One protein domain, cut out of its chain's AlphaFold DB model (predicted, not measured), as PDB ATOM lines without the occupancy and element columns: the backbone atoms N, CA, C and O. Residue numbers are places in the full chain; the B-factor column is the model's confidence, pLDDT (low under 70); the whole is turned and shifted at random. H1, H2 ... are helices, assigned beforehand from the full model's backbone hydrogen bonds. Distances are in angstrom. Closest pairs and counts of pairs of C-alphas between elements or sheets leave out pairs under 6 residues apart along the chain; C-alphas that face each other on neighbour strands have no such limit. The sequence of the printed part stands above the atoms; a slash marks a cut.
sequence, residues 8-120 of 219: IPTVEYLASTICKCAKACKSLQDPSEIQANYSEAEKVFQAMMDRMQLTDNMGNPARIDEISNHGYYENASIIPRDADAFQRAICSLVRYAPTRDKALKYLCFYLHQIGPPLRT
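What this domain is: This is residues 8 to 120 of the 219 residues of an uncharacterized protein of Lichtheimia ramosa (UniProt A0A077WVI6). Three helices, H1, H2 and H3, make an up-and-down bundle with H1 between H2 and H3, and H4 runs beside H3 at the bundle's edge, joined to it near one end and parting from it towards the other like a narrow V. A long stretch without a named element, residues 52 to 79, loops out past one end of the bundle, comes back in with residues 62 to 65 between H2 and H4, and then goes round the last residues of H4 to the first residues of H3; residues 114 to 118 cross the open end of the V. The printed part has 113 residues with four named helices, in the order H1, H2, H3, H4, and no named strand, and its class is all helix. The whole is compact, with a radius of gyration of the C-alphas of 13.6 A, and the C-alphas span 42 by 30 by 23 A along their three main axes.

Where its parts are: The printed part begins at Ile 8, and H1 takes residues 11 to 24, from C-alpha 11 at (-51.789, 16.174, 32.990) to C-alpha 24, over 20.0 A. H2, residues 31 to 51, is the longest helix with 21 residues, and measures 30.1 A from its first C-alpha at (-56.223, -0.786, 55.674) to its last. Residues 52 to 79 follow without a named element. H3 takes residues 80 to 95 and measures 22.3 A from first to last C-alpha. H4, residues 100 to 113, measures 19.4 A and ends with C-alpha 113 at (-42.212, -0.092, 29.673). The printed part runs on to Thr 120.

How they stand to each other: H1, H2 and H3 form an up-and-down bundle, in which each helix runs against the one before it in the chain. H3 is the hub and touches the three other helices. H1 and H3 touch at a shallow tilt of 16 degrees and run the same way, with the closest C-alphas, those of Ala 15 and Ala 89, 5.0 A apart. H1 and H2 are a helical hairpin and touch at a shallow tilt of 12 degrees, opposite ways; their closest C-alphas, those of Ile 18 and Ala 41, are 4.5 A apart. H2 and H3 are also a helical hairpin, and touch with residues 41 to 48 of H2 and residues 86 to 93 of H3 alone. Their closest C-alphas, those of Phe 45 and Ala 89, are 7.3 A apart, and they run opposite ways at a shallow tilt of 22 degrees. H3 and H4 make the third helical hairpin, opposite ways at a shallow tilt of 30 degrees. H3 touches H4 with residues 90 to 95 alone, and the closest C-alphas, those of Val 94 and Ala 103, are 4.4 A apart. H4 is apart from H1 and from H2. In H1, H2, H3 and H4 every pair of O i and N i+4 is within hydrogen-bond range.

The domain as a whole: The two C-alphas farthest apart, those of Gln 29 and Met 58, are 42.2 A from each other, and the first and last printed C-alphas are 28.0 A apart. The printed part has no cut. The link from H2 to H3 is long, with 28 residues, the link from H1 to H2 is short, with 6 residues, and the link from H3 to H4 is tight, with 4 residues. The mean pLDDT of the printed part is 89.0. The model's confidence is under 70 at 11 residues, namely 57 to 59, 66 to 71, 74 and 76.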
ATOM      1  N   ILE A   8     -62.033  19.566  31.211       87.75
ATOM      2  CA  ILE A   8     -61.099  18.542  30.745       87.75
ATOM      3  C   ILE A   8     -59.840  18.663  31.609       87.75
ATOM      4  O   ILE A   8     -59.141  19.676  31.505       87.75
ATOM      5  N   PRO A   9     -59.535  17.675  32.465       91.62
ATOM      6  CA  PRO A   9     -58.372  17.749  33.335       91.62
ATOM      7  C   PRO A   9     -57.066  17.751  32.525       91.62
ATOM      8  O   PRO A   9     -56.916  17.043  31.524       91.62
ATOM      9  N   THR A  10     -56.108  18.564  32.970       94.56
ATOM     10  CA  THR A  10     -54.741  18.599  32.434       94.56
ATOM     11  C   THR A  10     -53.881  17.500  33.065       94.56
ATOM     12  O   THR A  10     -54.202  17.009  34.149       94.56
ATOM     13  N   VAL A  11     -52.757  17.143  32.432       95.25
ATOM     14  CA  VAL A  11     -51.789  16.174  32.990       95.25
ATOM     15  C   VAL A  11     -51.302  16.626  34.373       95.25
ATOM     16  O   VAL A  11     -51.300  15.843  35.316       95.25
ATOM     17  N   GLU A  12     -51.001  17.916  34.532       95.94
ATOM     18  CA  GLU A  12     -50.588  18.514  35.808       95.94
ATOM     19  C   GLU A  12     -51.643  18.361  36.920       95.94
ATOM     20  O   GLU A  12     -51.314  18.064  38.074       95.94
ATOM     21  N   TYR A  13     -52.922  18.551  36.579       96.56
ATOM     22  CA  TYR A  13     -54.027  18.379  37.521       96.56
ATOM     23  C   TYR A  13     -54.155  16.915  37.963       96.56
ATOM     24  O   TYR A  13     -54.298  16.631  39.157       96.56
ATOM     25  N   LEU A  14     -54.057  15.983  37.011       97.31
ATOM     26  CA  LEU A  14     -54.104  14.548  37.286       97.31
ATOM     27  C   LEU A  14     -52.918  14.126  38.164       97.31
ATOM     28  O   LEU A  14     -53.137  13.532  39.217       97.31
ATOM     29  N   ALA A  15     -51.691  14.527  37.816       97.00
ATOM     30  CA  ALA A  15     -50.487  14.282  38.614       97.00
ATOM     31  C   ALA A  15     -50.625  14.788  40.056       97.00
ATOM     32  O   ALA A  15     -50.343  14.060  41.007       97.00
ATOM     33  N   SER A  16     -51.127  16.011  40.235       96.88
ATOM     34  CA  SER A  16     -51.368  16.585  41.566       96.88
ATOM     35  C   SER A  16     -52.386  15.773  42.374       96.88
ATOM     36  O   SER A  16     -52.210  15.566  43.577       96.88
ATOM     37  N   THR A  17     -53.430  15.275  41.710       97.25
ATOM     38  CA  THR A  17     -54.474  14.443  42.325       97.25
ATOM     39  C   THR A  17     -53.913  13.085  42.750       97.25
ATOM     40  O   THR A  17     -54.105  12.679  43.894       97.25
ATOM     41  N   ILE A  18     -53.121  12.442  41.886       97.94
ATOM     42  CA  ILE A  18     -52.429  11.174  42.169       97.94
ATOM     43  C   ILE A  18     -51.517  11.329  43.387       97.94
ATOM     44  O   ILE A  18     -51.620  10.557  44.339       97.94
ATOM     45  N   CYS A  19     -50.673  12.365  43.401       96.50
ATOM     46  CA  CYS A  19     -49.781  12.659  44.520       96.50
ATOM     47  C   CYS A  19     -50.553  12.865  45.832       96.50
ATOM     48  O   CYS A  19     -50.133  12.365  46.877       96.50
ATOM     49  N   LYS A  20     -51.687  13.577  45.790       96.62
ATOM     50  CA  LYS A  20     -52.537  13.817  46.963       96.62
ATOM     51  C   LYS A  20     -53.133  12.514  47.502       96.62
ATOM     52  O   LYS A  20     -52.995  12.250  48.696       96.62
ATOM     53  N   CYS A  21     -53.753  11.705  46.643       95.44
ATOM     54  CA  CYS A  21     -54.372  10.431  47.020       95.44
ATOM     55  C   CYS A  21     -53.334   9.427  47.546       95.44
ATOM     56  O   CYS A  21     -53.507   8.867  48.628       95.44
ATOM     57  N   ALA A  22     -52.208   9.267  46.844       95.31
ATOM     58  CA  ALA A  22     -51.132   8.372  47.266       95.31
ATOM     59  C   ALA A  22     -50.555   8.800  48.626       95.31
ATOM     60  O   ALA A  22     -50.464   7.998  49.551       95.31
ATOM     61  N   LYS A  23     -50.238  10.089  48.805       95.31
ATOM     62  CA  LYS A  23     -49.662  10.600  50.058       95.31
ATOM     63  C   LYS A  23     -50.616  10.489  51.250       95.31
ATOM     64  O   LYS A  23     -50.137  10.288  52.369       95.31
ATOM     65  N   ALA A  24     -51.930  10.597  51.033       94.31
ATOM     66  CA  ALA A  24     -52.931  10.441  52.090       94.31
ATOM     67  C   ALA A  24     -52.822   9.077  52.793       94.31
ATOM     68  O   ALA A  24     -53.022   9.002  54.003       94.31
ATOM     69  N   CYS A  25     -52.376   8.033  52.085       93.06
ATOM     70  CA  CYS A  25     -52.160   6.698  52.649       93.06
ATOM     71  C   CYS A  25     -51.206   6.695  53.856       93.06
ATOM     72  O   CYS A  25     -51.348   5.865  54.744       93.06
ATOM     73  N   LYS A  26     -50.264   7.646  53.942       91.12
ATOM     74  CA  LYS A  26     -49.301   7.730  55.054       91.12
ATOM     75  C   LYS A  26     -49.950   8.100  56.397       91.12
ATOM     76  O   LYS A  26     -49.399   7.768  57.442       91.12
ATOM     77  N   SER A  27     -51.046   8.855  56.374       90.25
ATOM     78  CA  SER A  27     -51.737   9.325  57.586       90.25
ATOM     79  C   SER A  27     -52.869   8.410  58.038       90.25
ATOM     80  O   SER A  27     -53.390   8.596  59.134       90.25
ATOM     81  N   LEU A  28     -53.263   7.456  57.200       91.56
ATOM     82  CA  LEU A  28     -54.368   6.552  57.475       91.56
ATOM     83  C   LEU A  28     -53.890   5.362  58.308       91.56
ATOM     84  O   LEU A  28     -52.741   4.935  58.207       91.56
ATOM     85  N   GLN A  29     -54.787   4.841  59.139       91.75
ATOM     86  CA  GLN A  29     -54.543   3.642  59.945       91.75
ATOM     87  C   GLN A  29     -55.385   2.458  59.475       91.75
ATOM     88  O   GLN A  29     -54.942   1.321  59.611       91.75
ATOM     89  N   ASP A  30     -56.570   2.716  58.913       95.06
ATOM     90  CA  ASP A  30     -57.443   1.670  58.395       95.06
ATOM     91  C   ASP A  30     -56.924   1.140  57.044       95.06
ATOM     92  O   ASP A  30     -56.835   1.906  56.073       95.06
ATOM     93  N   PRO A  31     -56.610  -0.166  56.936       93.38
ATOM     94  CA  PRO A  31     -56.223  -0.786  55.674       93.38
ATOM     95  C   PRO A  31     -57.247  -0.590  54.551       93.38
ATOM     96  O   PRO A  31     -56.850  -0.490  53.388       93.38
ATOM     97  N   SER A  32     -58.545  -0.521  54.872       94.00
ATOM     98  CA  SER A  32     -59.590  -0.365  53.857       94.00
ATOM     99  C   SER A  32     -59.545   1.026  53.208       94.00
ATOM    100  O   SER A  32     -59.537   1.140  51.979       94.00
ATOM    101  N   GLU A  33     -59.381   2.078  54.015       95.00
ATOM    102  CA  GLU A  33     -59.215   3.454  53.541       95.00
ATOM    103  C   GLU A  33     -57.893   3.660  52.791       95.00
ATOM    104  O   GLU A  33     -57.865   4.368  51.780       95.00
ATOM    105  N   ILE A  34     -56.799   3.034  53.251       94.19
ATOM    106  CA  ILE A  34     -55.509   3.039  52.541       94.19
ATOM    107  C   ILE A  34     -55.694   2.447  51.143       94.19
ATOM    108  O   ILE A  34     -55.321   3.066  50.144       94.19
ATOM    109  N   GLN A  35     -56.305   1.264  51.062       94.31
ATOM    110  CA  GLN A  35     -56.532   0.584  49.794       94.31
ATOM    111  C   GLN A  35     -57.446   1.400  48.874       94.31
ATOM    112  O   GLN A  35     -57.161   1.498  47.679       94.31
ATOM    113  N   ALA A  36     -58.511   2.008  49.401       94.56
ATOM    114  CA  ALA A  36     -59.424   2.844  48.626       94.56
ATOM    115  C   ALA A  36     -58.721   4.083  48.044       94.56
ATOM    116  O   ALA A  36     -58.797   4.317  46.837       94.56
ATOM    117  N   ASN A  37     -57.983   4.837  48.868       95.06
ATOM    118  CA  ASN A  37     -57.256   6.030  48.418       95.06
ATOM    119  C   ASN A  37     -56.168   5.693  47.403       95.06
ATOM    120  O   ASN A  37     -56.005   6.403  46.410       95.06
ATOM    121  N   TYR A  38     -55.436   4.602  47.633       96.06
ATOM    122  CA  TYR A  38     -54.424   4.177  46.684       96.06
ATOM    123  C   TYR A  38     -55.058   3.737  45.362       96.06
ATOM    124  O   TYR A  38     -54.607   4.173  44.312       96.06
ATOM    125  N   SER A  39     -56.147   2.961  45.399       95.38
ATOM    126  CA  SER A  39     -56.863   2.532  44.185       95.38
ATOM    127  C   SER A  39     -57.385   3.722  43.373       95.38
ATOM    128  O   SER A  39     -57.380   3.685  42.145       95.38
ATOM    129  N   GLU A  40     -57.809   4.797  44.039       96.62
ATOM    130  CA  GLU A  40     -58.179   6.041  43.362       96.62
ATOM    131  C   GLU A  40     -56.971   6.696  42.680       96.62
ATOM    132  O   GLU A  40     -57.059   7.090  41.519       96.62
ATOM    133  N   ALA A  41     -55.812   6.734  43.344       97.00
ATOM    134  CA  ALA A  41     -54.578   7.219  42.728       97.00
ATOM    135  C   ALA A  41     -54.212   6.412  41.464       97.00
ATOM    136  O   ALA A  41     -53.808   7.002  40.463       97.00
ATOM    137  N   GLU A  42     -54.399   5.088  41.475       96.12
ATOM    138  CA  GLU A  42     -54.150   4.224  40.311       96.12
ATOM    139  C   GLU A  42     -55.100   4.537  39.148       96.12
ATOM    140  O   GLU A  42     -54.655   4.665  38.007       96.12
ATOM    141  N   LYS A  43     -56.397   4.724  39.429       95.69
ATOM    142  CA  LYS A  43     -57.393   5.101  38.411       95.69
ATOM    143  C   LYS A  43     -57.055   6.440  37.763       95.69
ATOM    144  O   LYS A  43     -57.081   6.560  36.538       95.69
ATOM    145  N   VAL A  44     -56.711   7.441  38.573       96.75
ATOM    146  CA  VAL A  44     -56.337   8.770  38.069       96.75
ATOM    147  C   VAL A  44     -55.026   8.699  37.279       96.75
ATOM    148  O   VAL A  44     -54.889   9.374  36.258       96.75
ATOM    149  N   PHE A  45     -54.080   7.849  37.686       96.12
ATOM    150  CA  PHE A  45     -52.847   7.613  36.934       96.12
ATOM    151  C   PHE A  45     -53.113   6.945  35.581       96.12
ATOM    152  O   PHE A  45     -52.548   7.379  34.579       96.12
ATOM    153  N   GLN A  46     -54.028   5.976  35.506       94.00
ATOM    154  CA  GLN A  46     -54.446   5.397  34.228       94.00
ATOM    155  C   GLN A  46     -55.075   6.453  33.306       94.00
ATOM    156  O   GLN A  46     -54.687   6.556  32.144       94.00
ATOM    157  N   ALA A  47     -55.956   7.309  33.837       93.56
ATOM    158  CA  ALA A  47     -56.537   8.417  33.077       93.56
ATOM    159  C   ALA A  47     -55.479   9.426  32.589       93.56
ATOM    160  O   ALA A  47     -55.609   9.994  31.505       93.56
ATOM    161  N   MET A  48     -54.413   9.643  33.367       94.94
ATOM    162  CA  MET A  48     -53.275  10.468  32.959       94.94
ATOM    163  C   MET A  48     -52.509   9.833  31.794       94.94
ATOM    164  O   MET A  48     -52.223  10.528  30.823       94.94
ATOM    165  N   MET A  49     -52.227   8.528  31.847       93.12
ATOM    166  CA  MET A  49     -51.578   7.816  30.737       93.12
ATOM    167  C   MET A  49     -52.430   7.841  29.464       93.12
ATOM    168  O   MET A  49     -51.900   8.112  28.387       93.12
ATOM    169  N   ASP A  50     -53.746   7.646  29.590       91.06
ATOM    170  CA  ASP A  50     -54.683   7.743  28.465       91.06
ATOM    171  C   ASP A  50     -54.694   9.171  27.880       91.06
ATOM    172  O   ASP A  50     -54.669   9.359  26.664       91.06
ATOM    173  N   ARG A  51     -54.659  10.205  28.737       90.94
ATOM    174  CA  ARG A  51     -54.590  11.617  28.316       90.94
ATOM    175  C   ARG A  51     -53.296  11.946  27.576       90.94
ATOM    176  O   ARG A  51     -53.330  12.762  26.654       90.94
ATOM    177  N   MET A  52     -52.195  11.331  27.998       91.38
ATOM    178  CA  MET A  52     -50.882  11.413  27.360       91.38
ATOM    179  C   MET A  52     -50.761  10.499  26.137       91.38
ATOM    180  O   MET A  52     -49.731  10.541  25.472       91.38
ATOM    181  N   GLN A  53     -51.791   9.701  25.826       89.56
ATOM    182  CA  GLN A  53     -51.825   8.777  24.690       89.56
ATOM    183  C   GLN A  53     -50.601   7.853  24.658       89.56
ATOM    184  O   GLN A  53     -49.998   7.648  23.609       89.56
ATOM    185  N   LEU A  54     -50.193   7.337  25.820       85.62
ATOM    186  CA  LEU A  54     -49.086   6.388  25.882       85.62
ATOM    187  C   LEU A  54     -49.538   5.063  25.268       85.62
ATOM    188  O   LEU A  54     -50.477   4.448  25.776       85.62
ATOM    189  N   THR A  55     -48.883   4.640  24.188       78.19
ATOM    190  CA  THR A  55     -49.174   3.385  23.481       78.19
ATOM    191  C   THR A  55     -47.915   2.560  23.264       78.19
ATOM    192  O   THR A  55     -46.834   3.135  23.143       78.19
ATOM    193  N   ASP A  56     -48.024   1.230  23.314       74.69
ATOM    194  CA  ASP A  56     -46.887   0.342  23.055       74.69
ATOM    195  C   ASP A  56     -46.493   0.408  21.569       74.69
ATOM    196  O   ASP A  56     -47.121   1.101  20.760       74.69
ATOM    197  N   ASN A  57     -45.479  -0.364  21.177       66.44
ATOM    198  CA  ASN A  57     -45.037  -0.443  19.783       66.44
ATOM    199  C   ASN A  57     -46.102  -1.003  18.820       66.44
ATOM    200  O   ASN A  57     -45.913  -0.951  17.606       66.44
ATOM    201  N   MET A  58     -47.195  -1.567  19.337       64.75
ATOM    202  CA  MET A  58     -48.320  -2.092  18.563       64.75
ATOM    203  C   MET A  58     -49.525  -1.137  18.573       64.75
ATOM    204  O   MET A  58     -50.554  -1.450  17.976       64.75
ATOM    205  N   GLY A  59     -49.410   0.032  19.215       68.88
ATOM    206  CA  GLY A  59     -50.483   1.017  19.335       68.88
ATOM    207  C   GLY A  59     -51.489   0.726  20.454       68.88
ATOM    208  O   GLY A  59     -52.504   1.420  20.543       68.88
ATOM    209  N   ASN A  60     -51.240  -0.261  21.320       73.12
ATOM    210  CA  ASN A  60     -52.123  -0.550  22.448       73.12
ATOM    211  C   ASN A  60     -51.904   0.466  23.572       73.12
ATOM    212  O   ASN A  60     -50.754   0.740  23.913       73.12
ATOM    213  N   PRO A  61     -52.971   0.994  24.196       75.19
ATOM    214  CA  PRO A  61     -52.843   1.905  25.327       75.19
ATOM    215  C   PRO A  61     -52.039   1.299  26.475       75.19
ATOM    216  O   PRO A  61     -52.194   0.122  26.794       75.19
ATOM    217  N   ALA A  62     -51.252   2.128  27.155       78.06
ATOM    218  CA  ALA A  62     -50.480   1.703  28.308       78.06
ATOM    219  C   ALA A  62     -51.381   1.178  29.427       78.06
ATOM    220  O   ALA A  62     -52.314   1.859  29.875       78.06
ATOM    221  N   ARG A  63     -51.073  -0.030  29.906       80.00
ATOM    222  CA  ARG A  63     -51.757  -0.681  31.026       80.00
ATOM    223  C   ARG A  63     -50.737  -1.160  32.051       80.00
ATOM    224  O   ARG A  63     -49.709  -1.735  31.715       80.00
ATOM    225  N   ILE A  64     -51.039  -0.922  33.324       75.12
ATOM    226  CA  ILE A  64     -50.171  -1.315  34.447       75.12
ATOM    227  C   ILE A  64     -50.261  -2.817  34.749       75.12
ATOM    228  O   ILE A  64     -49.326  -3.394  35.304       75.12
ATOM    229  N   ASP A  65     -51.391  -3.450  34.429       71.38
ATOM    230  CA  ASP A  65     -51.653  -4.857  34.759       71.38
ATOM    231  C   ASP A  65     -50.955  -5.846  33.818       71.38
ATOM    232  O   ASP A  65     -50.821  -7.022  34.149       71.38
ATOM    233  N   GLU A  66     -50.442  -5.362  32.690       69.69
ATOM    234  CA  GLU A  66     -49.804  -6.175  31.665       69.69
ATOM    235  C   GLU A  66     -48.335  -5.760  31.556       69.69
ATOM    236  O   GLU A  66     -47.986  -4.757  30.934       69.69
ATOM    237  N   ILE A  67     -47.438  -6.523  32.191       63.59
ATOM    238  CA  ILE A  67     -46.011  -6.429  31.865       63.59
ATOM    239  C   ILE A  67     -45.807  -7.176  30.555       63.59
ATOM    240  O   ILE A  67     -45.524  -8.372  30.540       63.59
ATOM    241  N   SER A  68     -46.039  -6.470  29.452       59.81
ATOM    242  CA  SER A  68     -45.838  -7.009  28.118       59.81
ATOM    243  C   SER A  68     -44.359  -6.912  27.727       59.81
ATOM    244  O   SER A  68     -43.649  -5.980  28.102       59.81
ATOM    245  N   ASN A  69     -43.876  -7.876  26.941       59.19
ATOM    246  CA  ASN A  69     -42.547  -7.807  26.314       59.19
ATOM    247  C   ASN A  69     -42.563  -6.930  25.042       59.19
ATOM    248  O   ASN A  69     -41.651  -7.020  24.219       59.19
ATOM    249  N   HIS A  70     -43.609  -6.122  24.831       56.69
ATOM    250  CA  HIS A  70     -43.921  -5.504  23.537       56.69
ATOM    251  C   HIS A  70     -43.266  -4.131  23.306       56.69
ATOM    252  O   HIS A  70     -43.606  -3.436  22.352       56.69
ATOM    253  N   GLY A  71     -42.246  -3.791  24.096       60.78
ATOM    254  CA  GLY A  71     -41.422  -2.592  23.922       60.78
ATOM    255  C   GLY A  71     -41.817  -1.431  24.829       60.78
ATOM    256  O   GLY A  71     -42.554  -1.610  25.794       60.78
ATOM    257  N   TYR A  72     -41.257  -0.251  24.560       73.31
ATOM    258  CA  TYR A  72     -41.463   0.933  25.392       73.31
ATOM    259  C   TYR A  72     -42.682   1.729  24.916       73.31
ATOM    260  O   TYR A  72     -42.887   1.913  23.722       73.31
ATOM    261  N   TYR A  73     -43.466   2.235  25.863       74.00
ATOM    262  CA  TYR A  73     -44.460   3.266  25.628       74.00
ATOM    263  C   TYR A  73     -43.758   4.586  25.335       74.00
ATOM    264  O   TYR A  73     -43.016   5.111  26.177       74.00
ATOM    265  N   GLU A  74     -44.043   5.144  24.166       67.44
ATOM    266  CA  GLU A  74     -43.535   6.439  23.734       67.44
ATOM    267  C   GLU A  74     -44.675   7.285  23.164       67.44
ATOM    268  O   GLU A  74     -45.634   6.784  22.581       67.44
ATOM    269  N   ASN A  75     -44.565   8.600  23.329       70.88
ATOM    270  CA  ASN A  75     -45.338   9.556  22.551       70.88
ATOM    271  C   ASN A  75     -44.378  10.655  22.087       70.88
ATOM    272  O   ASN A  75     -43.748  11.337  22.898       70.88
ATOM    273  N   ALA A  76     -44.279  10.827  20.767       62.81
ATOM    274  CA  ALA A  76     -43.363  11.767  20.126       62.81
ATOM    275  C   ALA A  76     -43.641  13.247  20.471       62.81
ATOM    276  O   ALA A  76     -42.809  14.105  20.197       62.81
ATOM    277  N   SER A  77     -44.799  13.558  21.068       80.06
ATOM    278  CA  SER A  77     -45.253  14.923  21.375       80.06
ATOM    279  C   SER A  77     -45.261  15.263  22.872       80.06
ATOM    280  O   SER A  77     -45.922  16.221  23.279       80.06
ATOM    281  N   ILE A  78     -44.559  14.500  23.718       87.06
ATOM    282  CA  ILE A  78     -44.504  14.788  25.159       87.06
ATOM    283  C   ILE A  78     -43.690  16.060  25.408       87.06
ATOM    284  O   ILE A  78     -42.485  16.113  25.157       87.06
ATOM    285  N   ILE A  79     -44.347  17.078  25.965       91.06
ATOM    286  CA  ILE A  79     -43.679  18.300  26.414       91.06
ATOM    287  C   ILE A  79     -42.996  18.081  27.778       91.06
ATOM    288  O   ILE A  79     -43.509  17.308  28.593       91.06
ATOM    289  N   PRO A  80     -41.895  18.798  28.092       91.25
ATOM    290  CA  PRO A  80     -41.150  18.610  29.343       91.25
ATOM    291  C   PRO A  80     -42.020  18.692  30.603       91.25
ATOM    292  O   PRO A  80     -41.907  17.861  31.495       91.25
ATOM    293  N   ARG A  81     -42.971  19.632  30.630       92.44
ATOM    294  CA  ARG A  81     -43.898  19.805  31.755       92.44
ATOM    295  C   ARG A  81     -44.747  18.559  32.031       92.44
ATOM    296  O   ARG A  81     -44.958  18.207  33.189       92.44
ATOM    297  N   ASP A  82     -45.239  17.901  30.985       94.12
ATOM    298  CA  ASP A  82     -46.058  16.695  31.130       94.12
ATOM    299  C   ASP A  82     -45.193  15.497  31.540       94.12
ATOM    300  O   ASP A  82     -45.637  14.656  32.323       94.12
ATOM    301  N   ALA A  83     -43.932  15.456  31.090       93.81
ATOM    302  CA  ALA A  83     -42.961  14.480  31.567       93.81
ATOM    303  C   ALA A  83     -42.688  14.636  33.070       93.81
ATOM    304  O   ALA A  83     -42.786  13.655  33.807       93.81
ATOM    305  N   ASP A  84     -42.443  15.856  33.549       93.38
ATOM    306  CA  ASP A  84     -42.225  16.134  34.974       93.38
ATOM    307  C   ASP A  84     -43.456  15.766  35.822       93.38
ATOM    308  O   ASP A  84     -43.346  15.215  36.923       93.38
ATOM    309  N   ALA A  85     -44.660  16.043  35.314       95.19
ATOM    310  CA  ALA A  85     -45.914  15.657  35.955       95.19
ATOM    311  C   ALA A  85     -46.061  14.129  36.057       95.19
ATOM    312  O   ALA A  85     -46.329  13.613  37.148       95.19
ATOM    313  N   PHE A  86     -45.804  13.402  34.967       96.50
ATOM    314  CA  PHE A  86     -45.809  11.939  34.952       96.50
ATOM    315  C   PHE A  86     -44.801  11.357  35.950       96.50
ATOM    316  O   PHE A  86     -45.147  10.502  36.770       96.50
ATOM    317  N   GLN A  87     -43.562  11.851  35.918       95.56
ATOM    318  CA  GLN A  87     -42.468  11.403  36.777       95.56
ATOM    319  C   GLN A  87     -42.799  11.584  38.264       95.56
ATOM    320  O   GLN A  87     -42.607  10.660  39.058       95.56
ATOM    321  N   ARG A  88     -43.363  12.736  38.656       95.25
ATOM    322  CA  ARG A  88     -43.815  12.973  40.040       95.25
ATOM    323  C   ARG A  88     -44.944  12.032  40.453       95.25
ATOM    324  O   ARG A  88     -44.927  11.518  41.577       95.25
ATOM    325  N   ALA A  89     -45.906  11.799  39.563       96.94
ATOM    326  CA  ALA A  89     -47.040  10.928  39.837       96.94
ATOM    327  C   ALA A  89     -46.586   9.478  40.072       96.94
ATOM    328  O   ALA A  89     -46.908   8.898  41.111       96.94
ATOM    329  N   ILE A  90     -45.763   8.917  39.178       97.06
ATOM    330  CA  ILE A  90     -45.294   7.531  39.319       97.06
ATOM    331  C   ILE A  90     -44.341   7.353  40.509       97.06
ATOM    332  O   ILE A  90     -44.455   6.375  41.248       97.06
ATOM    333  N   CYS A  91     -43.469   8.333  40.780       96.44
ATOM    334  CA  CYS A  91     -42.630   8.317  41.980       96.44
ATOM    335  C   CYS A  91     -43.473   8.302  43.263       96.44
ATOM    336  O   CYS A  91     -43.121   7.606  44.217       96.44
ATOM    337  N   SER A  92     -44.592   9.034  43.287       96.19
ATOM    338  CA  SER A  92     -45.516   9.044  44.426       96.19
ATOM    339  C   SER A  92     -46.230   7.706  44.606       96.19
ATOM    340  O   SER A  92     -46.362   7.251  45.742       96.19
ATOM    341  N   LEU A  93     -46.627   7.044  43.513       97.06
ATOM    342  CA  LEU A  93     -47.207   5.700  43.580       97.06
ATOM    343  C   LEU A  93     -46.223   4.703  44.201       97.06
ATOM    344  O   LEU A  93     -46.601   3.988  45.125       97.06
ATOM    345  N   VAL A  94     -44.952   4.702  43.786       97.12
ATOM    346  CA  VAL A  94     -43.933   3.821  44.389       97.12
ATOM    347  C   VAL A  94     -43.685   4.169  45.859       97.12
ATOM    348  O   VAL A  94     -43.616   3.276  46.700       97.12
ATOM    349  N   ARG A  95     -43.562   5.460  46.192       95.56
ATOM    350  CA  ARG A  95     -43.216   5.922  47.547       95.56
ATOM    351  C   ARG A  95     -44.292   5.644  48.594       95.56
ATOM    352  O   ARG A  95     -43.960   5.497  49.768       95.56
ATOM    353  N   TYR A  96     -45.556   5.665  48.189       95.88
ATOM    354  CA  TYR A  96     -46.697   5.536  49.094       95.88
ATOM    355  C   TYR A  96     -47.541   4.297  48.799       95.88
ATOM    356  O   TYR A  96     -48.720   4.259  49.145       95.88
ATOM    357  N   ALA A  97     -46.952   3.293  48.146       95.69
ATOM    358  CA  ALA A  97     -47.614   2.019  47.926       95.69
ATOM    359  C   ALA A  97     -48.039   1.383  49.261       95.69
ATOM    360  O   ALA A  97     -47.283   1.447  50.230       95.69
ATOM    361  N   PRO A  98     -49.209   0.728  49.329       94.38
ATOM    362  CA  PRO A  98     -49.654   0.053  50.546       94.38
ATOM    363  C   PRO A  98     -48.805  -1.182  50.876       94.38
ATOM    364  O   PRO A  98     -48.772  -1.613  52.024       94.38
ATOM    365  N   THR A  99     -48.127  -1.757  49.879       93.50
ATOM    366  CA  THR A  99     -47.257  -2.928  50.026       93.50
ATOM    367  C   THR A  99     -46.025  -2.805  49.130       93.50
ATOM    368  O   THR A  99     -46.066  -2.151  48.080       93.50
ATOM    369  N   ARG A 100     -44.929  -3.481  49.501       94.12
ATOM    370  CA  ARG A 100     -43.728  -3.594  48.648       94.12
ATOM    371  C   ARG A 100     -44.011  -4.175  47.270       94.12
ATOM    372  O   ARG A 100     -43.491  -3.648  46.294       94.12
ATOM    373  N   ASP A 101     -44.834  -5.216  47.175       93.44
ATOM    374  CA  ASP A 101     -45.143  -5.853  45.887       93.44
ATOM    375  C   ASP A 101     -45.811  -4.861  44.931       93.44
ATOM    376  O   ASP A 101     -45.505  -4.817  43.740       93.44
ATOM    377  N   LYS A 102     -46.663  -3.987  45.474       94.06
ATOM    378  CA  LYS A 102     -47.305  -2.931  44.698       94.06
ATOM    379  C   LYS A 102     -46.307  -1.850  44.280       94.06
ATOM    380  O   LYS A 102     -46.301  -1.459  43.117       94.06
ATOM    381  N   ALA A 103     -45.399  -1.439  45.166       95.81
ATOM    382  CA  ALA A 103     -44.297  -0.541  44.804       95.81
ATOM    383  C   ALA A 103     -43.412  -1.129  43.688       95.81
ATOM    384  O   ALA A 103     -43.080  -0.431  42.731       95.81
ATOM    385  N   LEU A 104     -43.063  -2.418  43.789       94.69
ATOM    386  CA  LEU A 104     -42.274  -3.134  42.788       94.69
ATOM    387  C   LEU A 104     -42.985  -3.204  41.443       94.69
ATOM    388  O   LEU A 104     -42.347  -2.966  40.426       94.69
ATOM    389  N   LYS A 105     -44.296  -3.466  41.424       93.69
ATOM    390  CA  LYS A 105     -45.088  -3.466  40.187       93.69
ATOM    391  C   LYS A 105     -44.912  -2.157  39.412       93.69
ATOM    392  O   LYS A 105     -44.588  -2.185  38.228       93.69
ATOM    393  N   TYR A 106     -45.048  -1.015  40.089       94.38
ATOM    394  CA  TYR A 106     -44.872   0.306  39.479       94.38
ATOM    395  C   TYR A 106     -43.426   0.608  39.081       94.38
ATOM    396  O   TYR A 106     -43.190   1.196  38.025       94.38
ATOM    397  N   LEU A 107     -42.457   0.183  39.893       95.06
ATOM    398  CA  LEU A 107     -41.038   0.287  39.555       95.06
ATOM    399  C   LEU A 107     -40.710  -0.503  38.280       95.06
ATOM    400  O   LEU A 107     -40.102   0.041  37.362       95.06
ATOM    401  N   CYS A 108     -41.135  -1.762  38.203       92.81
ATOM    402  CA  CYS A 108     -40.926  -2.627  37.046       92.81
ATOM    403  C   CYS A 108     -41.635  -2.078  35.807       92.81
ATOM    404  O   CYS A 108     -41.012  -1.998  34.752       92.81
ATOM    405  N   PHE A 109     -42.889  -1.638  35.932       91.25
ATOM    406  CA  PHE A 109     -43.600  -0.955  34.850       91.25
ATOM    407  C   PHE A 109     -42.782   0.225  34.303       91.25
ATOM    408  O   PHE A 109     -42.542   0.308  33.101       91.25
ATOM    409  N   TYR A 110     -42.261   1.086  35.181       93.69
ATOM    410  CA  TYR A 110     -41.443   2.228  34.774       93.69
ATOM    411  C   TYR A 110     -40.143   1.824  34.063       93.69
ATOM    412  O   TYR A 110     -39.805   2.361  33.010       93.69
ATOM    413  N   LEU A 111     -39.404   0.865  34.625       91.88
ATOM    414  CA  LEU A 111     -38.104   0.451  34.094       91.88
ATOM    415  C   LEU A 111     -38.212  -0.387  32.813       91.88
ATOM    416  O   LEU A 111     -37.307  -0.347  31.982       91.88
ATOM    417  N   HIS A 112     -39.296  -1.138  32.627       88.25
ATOM    418  CA  HIS A 112     -39.452  -2.013  31.465       88.25
ATOM    419  C   HIS A 112     -40.262  -1.391  30.341       88.25
ATOM    420  O   HIS A 112     -39.975  -1.682  29.187       88.25
ATOM    421  N   GLN A 113     -41.237  -0.541  30.659       88.00
ATOM    422  CA  GLN A 113     -42.212  -0.092  29.673       88.00
ATOM    423  C   GLN A 113     -42.187   1.414  29.427       88.00
ATOM    424  O   GLN A 113     -42.805   1.858  28.477       88.00
ATOM    425  N   ILE A 114     -41.481   2.230  30.212       89.88
ATOM    426  CA  ILE A 114     -41.447   3.683  29.985       89.88
ATOM    427  C   ILE A 114     -40.103   4.102  29.391       89.88
ATOM    428  O   ILE A 114     -39.057   3.881  30.002       89.88
ATOM    429  N   GLY A 115     -40.139   4.713  28.203       88.88
ATOM    430  CA  GLY A 115     -38.973   5.273  27.515       88.88
ATOM    431  C   GLY A 115     -38.734   6.765  27.812       88.88
ATOM    432  O   GLY A 115     -39.525   7.414  28.510       88.88
ATOM    433  N   PRO A 116     -37.629   7.348  27.317       90.38
ATOM    434  CA  PRO A 116     -37.446   8.800  27.275       90.38
ATOM    435  C   PRO A 116     -38.577   9.498  26.484       90.38
ATOM    436  O   PRO A 116     -39.117   8.902  25.557       90.38
ATOM    437  N   PRO A 117     -38.956  10.752  26.811       91.94
ATOM    438  CA  PRO A 117     -38.409  11.617  27.865       91.94
ATOM    439  C   PRO A 117     -39.004  11.354  29.262       91.94
ATOM    440  O   PRO A 117     -38.594  11.977  30.240       91.94
ATOM    441  N   LEU A 118     -39.971  10.441  29.389       92.56
ATOM    442  CA  LEU A 118     -40.619  10.125  30.667       92.56
ATOM    443  C   LEU A 118     -39.686   9.391  31.633       92.56
ATOM    444  O   LEU A 118     -39.784   9.570  32.852       92.56
ATOM    445  N   ARG A 119     -38.773   8.576  31.094       94.19
ATOM    446  CA  ARG A 119     -37.701   7.929  31.846       94.19
ATOM    447  C   ARG A 119     -36.392   8.697  31.748       94.19
ATOM    448  O   ARG A 119     -35.867   8.907  30.660       94.19
ATOM    449  N   THR A 120     -35.849   9.074  32.904       93.50
ATOM    450  CA  THR A 120     -34.562   9.768  33.026       93.50
ATOM    451  C   THR A 120     -33.709   9.112  34.110       93.50
ATOM    452  O   THR A 120     -34.233   8.480  35.027       93.50
TER     453      THR A 120